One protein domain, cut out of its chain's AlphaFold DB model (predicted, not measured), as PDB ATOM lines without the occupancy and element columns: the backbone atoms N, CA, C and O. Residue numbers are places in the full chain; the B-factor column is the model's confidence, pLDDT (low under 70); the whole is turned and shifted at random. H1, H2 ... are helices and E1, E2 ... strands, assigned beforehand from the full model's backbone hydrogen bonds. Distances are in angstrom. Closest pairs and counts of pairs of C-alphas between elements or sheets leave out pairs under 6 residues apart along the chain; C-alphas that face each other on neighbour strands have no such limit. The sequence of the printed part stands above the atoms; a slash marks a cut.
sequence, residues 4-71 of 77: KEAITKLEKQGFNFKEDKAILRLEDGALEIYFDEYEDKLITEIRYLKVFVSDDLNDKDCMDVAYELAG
ATOM      1  N   LYS A   4     176.347 253.531 125.662       84.62
ATOM      2  CA  LYS A   4     177.473 253.583 126.606       84.62
ATOM      3  C   LYS A   4     177.803 255.004 127.090       84.62
ATOM      4  O   LYS A   4     178.145 255.188 128.250       84.62
ATOM      5  N   GLU A   5     177.691 256.011 126.225       88.00
ATOM      6  CA  GLU A   5     177.928 257.411 126.606       88.00
ATOM      7  C   GLU A   5     176.807 257.951 127.499       88.00
ATOM      8  O   GLU A   5     177.074 258.762 128.384       88.00
ATOM      9  N   ALA A   6     175.567 257.506 127.274       86.00
ATOM     10  CA  ALA A   6     174.429 257.851 128.119       86.00
ATOM     11  C   ALA A   6     174.581 257.244 129.521       86.00
ATOM     12  O   ALA A   6     174.469 257.975 130.501       86.00
ATOM     13  N   ILE A   7     174.949 255.960 129.615       88.94
ATOM     14  CA  ILE A   7     175.229 255.275 130.890       88.94
ATOM     15  C   ILE A   7     176.310 256.023 131.676       88.94
ATOM     16  O   ILE A   7     176.067 256.446 132.799       88.94
ATOM     17  N   THR A   8     177.464 256.306 131.060       91.69
ATOM     18  CA  THR A   8     178.554 257.032 131.737       91.69
ATOM     19  C   THR A   8     178.144 258.435 132.197       91.69
ATOM     20  O   THR A   8     178.659 258.934 133.196       91.69
ATOM     21  N   LYS A   9     177.250 259.118 131.471       91.62
ATOM     22  CA  LYS A   9     176.724 260.419 131.909       91.62
ATOM     23  C   LYS A   9     175.794 260.280 133.109       91.62
ATOM     24  O   LYS A   9     175.910 261.094 134.018       91.62
ATOM     25  N   LEU A  10     174.925 259.272 133.113       90.00
ATOM     26  CA  LEU A  10     174.011 258.992 134.219       90.00
ATOM     27  C   LEU A  10     174.792 258.634 135.491       90.00
ATOM     28  O   LEU A  10     174.586 259.269 136.520       90.00
ATOM     29  N   GLU A  11     175.789 257.751 135.404       90.94
ATOM     30  CA  GLU A  11     176.667 257.428 136.543       90.94
ATOM     31  C   GLU A  11     177.369 258.680 137.096       90.94
ATOM     32  O   GLU A  11     177.412 258.905 138.303       90.94
ATOM     33  N   LYS A  12     177.872 259.563 136.218       93.88
ATOM     34  CA  LYS A  12     178.490 260.839 136.627       93.88
ATOM     35  C   LYS A  12     177.517 261.815 137.289       93.88
ATOM     36  O   LYS A  12     177.963 262.701 138.012       93.88
ATOM     37  N   GLN A  13     176.224 261.687 137.015       92.19
ATOM     38  CA  GLN A  13     175.164 262.470 137.650       92.19
ATOM     39  C   GLN A  13     174.703 261.859 138.981       92.19
ATOM     40  O   GLN A  13     173.840 262.437 139.634       92.19
ATOM     41  N   GLY A  14     175.305 260.742 139.406       91.31
ATOM     42  CA  GLY A  14     174.983 260.061 140.658       91.31
ATOM     43  C   GLY A  14     173.940 258.955 140.514       91.31
ATOM     44  O   GLY A  14     173.473 258.458 141.529       91.31
ATOM     45  N   PHE A  15     173.580 258.570 139.287       91.19
ATOM     46  CA  PHE A  15     172.628 257.489 139.037       91.19
ATOM     47  C   PHE A  15     173.250 256.134 139.393       91.19
ATOM     48  O   PHE A  15     174.320 255.791 138.878       91.19
ATOM     49  N   ASN A  16     172.586 255.357 140.246       92.31
ATOM     50  CA  ASN A  16     173.035 254.038 140.665       92.31
ATOM     51  C   ASN A  16     172.191 252.964 139.983       92.31
ATOM     52  O   ASN A  16     171.139 252.596 140.482       92.31
ATOM     53  N   PHE A  17     172.668 252.381 138.884       87.56
ATOM     54  CA  PHE A  17     171.886 251.390 138.134       87.56
ATOM     55  C   PHE A  17     171.502 250.124 138.910       87.56
ATOM     56  O   PHE A  17     170.622 249.408 138.448       87.56
ATOM     57  N   LYS A  18     172.122 249.844 140.067       88.12
ATOM     58  CA  LYS A  18     171.678 248.752 140.948       88.12
ATOM     59  C   LYS A  18     170.357 249.041 141.661       88.12
ATOM     60  O   LYS A  18     169.693 248.108 142.083       88.12
ATOM     61  N   GLU A  19     170.014 250.312 141.826       87.44
ATOM     62  CA  GLU A  19     168.832 250.764 142.569       87.44
ATOM     63  C   GLU A  19     167.876 251.559 141.669       87.44
ATOM     64  O   GLU A  19     166.661 251.528 141.848       87.44
ATOM     65  N   ASP A  20     168.425 252.230 140.659       88.81
ATOM     66  CA  ASP A  20     167.727 253.148 139.781       88.81
ATOM     67  C   ASP A  20     167.494 252.548 138.387       88.81
ATOM     68  O   ASP A  20     168.369 251.931 137.770       88.81
ATOM     69  N   LYS A  21     166.316 252.840 137.829       89.31
ATOM     70  CA  LYS A  21     165.950 252.548 136.439       89.31
ATOM     71  C   LYS A  21     165.888 253.840 135.633       89.31
ATOM     72  O   LYS A  21     165.117 254.742 135.957       89.31
ATOM     73  N   ALA A  22     166.650 253.919 134.546       88.62
ATOM     74  CA  ALA A  22     166.574 255.037 133.611       88.62
ATOM     75  C   ALA A  22     165.565 254.731 132.499       88.62
ATOM     76  O   ALA A  22     165.641 253.687 131.853       88.62
ATOM     77  N   ILE A  23     164.645 255.664 132.248       87.94
ATOM     78  CA  ILE A  23     163.657 255.573 131.169       87.94
ATOM     79  C   ILE A  23     163.832 256.790 130.264       87.94
ATOM     80  O   ILE A  23     163.552 257.921 130.663       87.94
ATOM     81  N   LEU A  24     164.302 256.566 129.039       84.00
ATOM     82  CA  LEU A  24     164.401 257.596 128.013       84.00
ATOM     83  C   LEU A  24     163.195 257.483 127.084       84.00
ATOM     84  O   LEU A  24     163.054 256.495 126.368       84.00
ATOM     85  N   ARG A  25     162.341 258.507 127.076       80.62
ATOM     86  CA  ARG A  25     161.205 258.571 126.152       80.62
ATOM     87  C   ARG A  25     161.695 258.763 124.717       80.62
ATOM     88  O   ARG A  25     162.547 259.612 124.454       80.62
ATOM     89  N   LEU A  26     161.137 257.970 123.818       82.06
ATOM     90  CA  LEU A  26     161.293 258.050 122.372       82.06
ATOM     91  C   LEU A  26     159.943 258.452 121.765       82.06
ATOM     92  O   LEU A  26     158.925 258.428 122.451       82.06
ATOM     93  N   GLU A  27     159.937 258.815 120.486       80.75
ATOM     94  CA  GLU A  27     158.706 259.183 119.769       80.75
ATOM     95  C   GLU A  27     157.673 258.042 119.781       80.75
ATOM     96  O   GLU A  27     156.506 258.280 120.076       80.75
ATOM     97  N   ASP A  28     158.134 256.797 119.611       78.06
ATOM     98  CA  ASP A  28     157.280 255.602 119.512       78.06
ATOM     99  C   ASP A  28     157.428 254.624 120.699       78.06
ATOM    100  O   ASP A  28     157.088 253.444 120.598       78.06
ATOM    101  N   GLY A  29     157.975 255.067 121.836       81.94
ATOM    102  CA  GLY A  29     158.140 254.194 123.002       81.94
ATOM    103  C   GLY A  29     159.121 254.715 124.043       81.94
ATOM    104  O   GLY A  29     159.262 255.921 124.244       81.94
ATOM    105  N   ALA A  30     159.825 253.811 124.719       87.00
ATOM    106  CA  ALA A  30     160.931 254.174 125.590       87.00
ATOM    107  C   ALA A  30     162.102 253.201 125.482       87.00
ATOM    108  O   ALA A  30     161.934 252.005 125.252       87.00
ATOM    109  N   LEU A  31     163.298 253.741 125.692       86.88
ATOM    110  CA  LEU A  31     164.499 252.978 125.977       86.88
ATOM    111  C   LEU A  31     164.657 252.901 127.493       86.88
ATOM    112  O   LEU A  31     164.822 253.926 128.157       86.88
ATOM    113  N   GLU A  32     164.631 251.693 128.030       90.56
ATOM    114  CA  GLU A  32     164.826 251.440 129.449       90.56
ATOM    115  C   GLU A  32     166.225 250.879 129.692       90.56
ATOM    116  O   GLU A  32     166.711 250.041 128.931       90.56
ATOM    117  N   ILE A  33     166.878 251.354 130.750       90.88
ATOM    118  CA  ILE A  33     168.176 250.866 131.216       90.88
ATOM    119  C   ILE A  33     168.045 250.587 132.711       90.88
ATOM    120  O   ILE A  33     167.758 251.501 133.486       90.88
ATOM    121  N   TYR A  34     168.243 249.336 133.111       91.62
ATOM    122  CA  TYR A  34     168.110 248.897 134.500       91.62
ATOM    123  C   TYR A  34     169.018 247.703 134.781       91.62
ATOM    124  O   TYR A  34     169.433 247.002 133.858       91.62
ATOM    125  N   PHE A  35     169.346 247.474 136.049       92.12
ATOM    126  CA  PHE A  35     170.024 246.256 136.473       92.12
ATOM    127  C   PHE A  35     168.995 245.171 136.788       92.12
ATOM    128  O   PHE A  35     168.077 245.386 137.575       92.12
ATOM    129  N   ASP A  36     169.137 244.019 136.146       90.44
ATOM    130  CA  ASP A  36     168.370 242.822 136.450       90.44
ATOM    131  C   ASP A  36     169.108 242.036 137.535       90.44
ATOM    132  O   ASP A  36     170.211 241.529 137.312       90.44
ATOM    133  N   GLU A  37     168.516 241.968 138.728       89.50
ATOM    134  CA  GLU A  37     169.108 241.268 139.872       89.50
ATOM    135  C   GLU A  37     169.126 239.746 139.698       89.50
ATOM    136  O   GLU A  37     169.980 239.076 140.274       89.50
ATOM    137  N   TYR A  38     168.201 239.187 138.915       89.50
ATOM    138  CA  TYR A  38     168.135 237.750 138.679       89.50
ATOM    139  C   TYR A  38     169.208 237.310 137.681       89.50
ATOM    140  O   TYR A  38     169.872 236.291 137.880       89.50
ATOM    141  N   GLU A  39     169.405 238.091 136.619       89.75
ATOM    142  CA  GLU A  39     170.440 237.832 135.618       89.75
ATOM    143  C   GLU A  39     171.828 238.385 135.994       89.75
ATOM    144  O   GLU A  39     172.801 238.075 135.298       89.75
ATOM    145  N   ASP A  40     171.920 239.169 137.078       91.75
ATOM    146  CA  ASP A  40     173.112 239.887 137.568       91.75
ATOM    147  C   ASP A  40     173.759 240.764 136.476       91.75
ATOM    148  O   ASP A  40     174.979 240.787 136.277       91.75
ATOM    149  N   LYS A  41     172.923 241.453 135.683       93.19
ATOM    150  CA  LYS A  41     173.352 242.175 134.473       93.19
ATOM    151  C   LYS A  41     172.587 243.467 134.246       93.19
ATOM    152  O   LYS A  41     171.409 243.589 134.547       93.19
ATOM    153  N   LEU A  42     173.260 244.424 133.608       90.81
ATOM    154  CA  LEU A  42     172.617 245.627 133.092       90.81
ATOM    155  C   LEU A  42     171.864 245.300 131.797       90.81
ATOM    156  O   LEU A  42     172.479 244.930 130.793       90.81
ATOM    157  N   ILE A  43     170.550 245.478 131.818       91.56
ATOM    158  CA  ILE A  43     169.665 245.302 130.675       91.56
ATOM    159  C   ILE A  43     169.425 246.653 130.006       91.56
ATOM    160  O   ILE A  43     169.373 247.710 130.638       91.56
ATOM    161  N   THR A  44     169.324 246.626 128.681       89.75
ATOM    162  CA  THR A  44     168.894 247.769 127.884       89.75
ATOM    163  C   THR A  44     167.895 247.290 126.849       89.75
ATOM    164  O   THR A  44     168.252 246.504 125.973       89.75
ATOM    165  N   GLU A  45     166.657 247.763 126.940       87.81
ATOM    166  CA  GLU A  45     165.566 247.303 126.085       87.81
ATOM    167  C   GLU A  45     164.716 248.458 125.557       87.81
ATOM    168  O   GLU A  45     164.584 249.506 126.189       87.81
ATOM    169  N   ILE A  46     164.152 248.261 124.365       84.44
ATOM    170  CA  ILE A  46     163.187 249.183 123.771       84.44
ATOM    171  C   ILE A  46     161.803 248.613 124.050       84.44
ATOM    172  O   ILE A  46     161.454 247.550 123.534       84.44
ATOM    173  N   ARG A  47     161.015 249.331 124.847       79.56
ATOM    174  CA  ARG A  47     159.607 249.020 125.078       79.56
ATOM    175  C   ARG A  47     158.739 249.957 124.258       79.56
ATOM    176  O   ARG A  47     158.842 251.177 124.375       79.56
ATOM    177  N   TYR A  48     157.840 249.383 123.470       70.06
ATOM    178  CA  TYR A  48     156.706 250.122 122.932       70.06
ATOM    179  C   TYR A  48     155.753 250.382 124.098       70.06
ATOM    180  O   TYR A  48     155.137 249.455 124.618       70.06
ATOM    181  N   LEU A  49     155.693 251.622 124.572       62.69
ATOM    182  CA  LEU A  49     154.833 251.997 125.690       62.69
ATOM    183  C   LEU A  49     153.618 252.763 125.170       62.69
ATOM    184  O   LEU A  49     153.768 253.808 124.540       62.69
ATOM    185  N   LYS A  50     152.416 252.310 125.543       58.88
ATOM    186  CA  LYS A  50     151.297 253.231 125.781       58.88
ATOM    187  C   LYS A  50     151.649 254.027 127.041       58.88
ATOM    188  O   LYS A  50     151.449 253.554 128.156       58.88
ATOM    189  N   VAL A  51     152.279 255.186 126.871       54.88
ATOM    190  CA  VAL A  51     152.608 256.082 127.989       54.88
ATOM    191  C   VAL A  51     151.381 256.940 128.288       54.88
ATOM    192  O   VAL A  51     151.029 257.787 127.475       54.88
ATOM    193  N   PHE A  52     150.764 256.757 129.454       57.44
ATOM    194  CA  PHE A  52     149.785 257.713 129.983       57.44
ATOM    195  C   PHE A  52     150.538 258.869 130.658       57.44
ATOM    196  O   PHE A  52     151.482 258.637 131.422       57.44
ATOM    197  N   VAL A  53     150.182 260.118 130.352       57.38
ATOM    198  CA  VAL A  53     150.719 261.289 131.073       57.38
ATOM    199  C   VAL A  53     149.904 261.558 132.339       57.38
ATOM    200  O   VAL A  53     148.799 261.050 132.473       57.38
ATOM    201  N   SER A  54     150.438 262.330 133.296       59.84
ATOM    202  CA  SER A  54     149.747 262.571 134.577       59.84
ATOM    203  C   SER A  54     148.350 263.149 134.396       59.84
ATOM    204  O   SER A  54     147.457 262.798 135.152       59.84
ATOM    205  N   ASP A  55     148.156 263.993 133.383       65.12
ATOM    206  CA  ASP A  55     146.846 264.569 133.087       65.12
ATOM    207  C   ASP A  55     145.861 263.493 132.607       65.12
ATOM    208  O   ASP A  55     144.717 263.492 133.043       65.12
ATOM    209  N   ASP A  56     146.327 262.512 131.827       63.56
ATOM    210  CA  ASP A  56     145.525 261.355 131.409       63.56
ATOM    211  C   ASP A  56     145.275 260.368 132.562       63.56
ATOM    212  O   ASP A  56     144.324 259.592 132.518       63.56
ATOM    213  N   LEU A  57     146.151 260.352 133.573       67.81
ATOM    214  CA  LEU A  57     146.035 259.499 134.758       67.81
ATOM    215  C   LEU A  57     145.160 260.118 135.850       67.81
ATOM    216  O   LEU A  57     144.581 259.378 136.635       67.81
ATOM    217  N   ASN A  58     145.058 261.448 135.913       71.88
ATOM    218  CA  ASN A  58     144.300 262.143 136.956       71.88
ATOM    219  C   ASN A  58     142.814 261.753 136.966       71.88
ATOM    220  O   ASN A  58     142.206 261.732 138.034       71.88
ATOM    221  N   ASP A  59     142.262 261.420 135.798       75.62
ATOM    222  CA  ASP A  59     140.860 261.026 135.629       75.62
ATOM    223  C   ASP A  59     140.665 259.502 135.513       75.62
ATOM    224  O   ASP A  59     139.531 259.038 135.370       75.62
ATOM    225  N   LYS A  60     141.744 258.706 135.565       74.06
ATOM    226  CA  LYS A  60     141.685 257.244 135.421       74.06
ATOM    227  C   LYS A  60     141.809 256.536 136.763       74.06
ATOM    228  O   LYS A  60     142.670 256.855 137.580       74.06
ATOM    229  N   ASP A  61     140.991 255.505 136.956       78.94
ATOM    230  CA  ASP A  61     141.146 254.608 138.094       78.94
ATOM    231  C   ASP A  61     142.421 253.763 137.944       78.94
ATOM    232  O   ASP A  61     142.760 253.285 136.857       78.94
ATOM    233  N   CYS A  62     143.140 253.554 139.048       74.38
ATOM    234  CA  CYS A  62     144.376 252.773 139.045       74.38
ATOM    235  C   CYS A  62     144.177 251.343 138.517       74.38
ATOM    236  O   CYS A  62     145.093 250.807 137.889       74.38
ATOM    237  N   MET A  63     143.011 250.720 138.744       76.25
ATOM    238  CA  MET A  63     142.734 249.397 138.189       76.25
ATOM    239  C   MET A  63     142.459 249.439 136.695       76.25
ATOM    240  O   MET A  63     142.906 248.534 136.000       76.25
ATOM    241  N   ASP A  64     141.820 250.485 136.172       74.75
ATOM    242  CA  ASP A  64     141.648 250.650 134.720       74.75
ATOM    243  C   ASP A  64     142.995 250.726 134.011       74.75
ATOM    244  O   ASP A  64     143.235 250.032 133.022       74.75
ATOM    245  N   VAL A  65     143.919 251.504 134.577       76.88
ATOM    246  CA  VAL A  65     145.293 251.596 134.075       76.88
ATOM    247  C   VAL A  65     145.984 250.231 134.142       76.88
ATOM    248  O   VAL A  65     146.673 249.851 133.198       76.88
ATOM    249  N   ALA A  66     145.784 249.464 135.218       72.50
ATOM    250  CA  ALA A  66     146.361 248.129 135.355       72.50
ATOM    251  C   ALA A  66     145.805 247.128 134.322       72.50
ATOM    252  O   ALA A  66     146.590 246.391 133.725       72.50
ATOM    253  N   TYR A  67     144.492 247.122 134.070       74.94
ATOM    254  CA  TYR A  67     143.858 246.268 133.056       74.94
ATOM    255  C   TYR A  67     144.318 246.631 131.638       74.94
ATOM    256  O   TYR A  67     144.735 245.752 130.882       74.94
ATOM    257  N   GLU A  68     144.356 247.927 131.307       72.06
ATOM    258  CA  GLU A  68     144.856 248.412 130.016       72.06
ATOM    259  C   GLU A  68     146.337 248.054 129.795       72.06
ATOM    260  O   GLU A  68     146.724 247.674 128.687       72.06
ATOM    261  N   LEU A  69     147.172 248.142 130.839       71.94
ATOM    262  CA  LEU A  69     148.583 247.738 130.784       71.94
ATOM    263  C   LEU A  69     148.755 246.219 130.658       71.94
ATOM    264  O   LEU A  69     149.700 245.767 130.011       71.94
ATOM    265  N   ALA A  70     147.855 245.437 131.254       71.44
ATOM    266  CA  ALA A  70     147.837 243.981 131.143       71.44
ATOM    267  C   ALA A  70     147.263 243.486 129.801       71.44
ATOM    268  O   ALA A  70     147.363 242.295 129.504       71.44
ATOM    269  N   GLY A  71     146.682 244.379 128.988       67.19
ATOM    270  CA  GLY A  71     146.004 244.020 127.742       67.19
ATOM    271  C   GLY A  71     144.730 243.204 127.973       67.19
ATOM    272  O   GLY A  71     144.384 242.376 127.134       67.19
TER     273      GLY A  71
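AT A GLANCE: This is residues 4 to 71 of the 77 residues of an uncharacterized protein of Staphylococcus hyicus (UniProt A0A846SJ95). A small three-stranded sheet, E1 to E3, lies between helix H1 at one end of the longest axis and the short helices H2 and H3 at the other. Residues 48 to 53 bridge the sheet and the far pair of helices, which keep clear of the sheet. The printed part has 68 residues, with three named helices and three named strands in the order H1 E1 E2 E3 H2 H3. The sheet's order is E1 - E2 - E3, antiparallel throughout, and the class is mixed. The whole is loose, with a radius of gyration of the C-alphas of 14.6 A and spans of 38 by 25 by 21 A.

HOW THE PARTS SIT: H1, residues 4 to 12, only grazes the sheet with its residues 6 to 10, and only just is on it, with 5 pairs of C-alphas within 10 A. E1, residues 22 to 26, and E2, residues 29 to 36, form a hairpin at 163 degrees; N 24 and O 31 are within hydrogen-bond range at 2.8 A. E2 and E3, residues 41 to 47, form another at 164 degrees, with N 43 and O 34 at 2.8 A. These strands make a meander, each the antiparallel neighbour of the one before. H2, residues 54 to 58, and H3, residues 62 to 70, are close but not clearly touching; their closest C-alphas, of Leu 57 and Val 65, are 8.0 A apart. Neither is on the sheet. In H1, H2 and H3 every O i to N i+4 pair is within hydrogen-bond range.

IN THESE COORDINATES: H1 begins at C-alpha 4, (177.473, 253.583, 126.606), and measures 12.4 A. E1 measures 12.8 A, E2 20.4 A and E3 18.0 A, ending at C-alpha 47, (159.607, 249.020, 125.078). H2 measures 6.0 A. H3 measures 12.3 A and ends at C-alpha 70, (147.837, 243.981, 131.143).

THE WHOLE: The two C-alphas farthest apart, of Glu 5 and Asp 61, are 38.6 A apart. The printed part has no cut and no long link. Its mean pLDDT is 81.4; residues 49 to 57 and residue 71 are under 70.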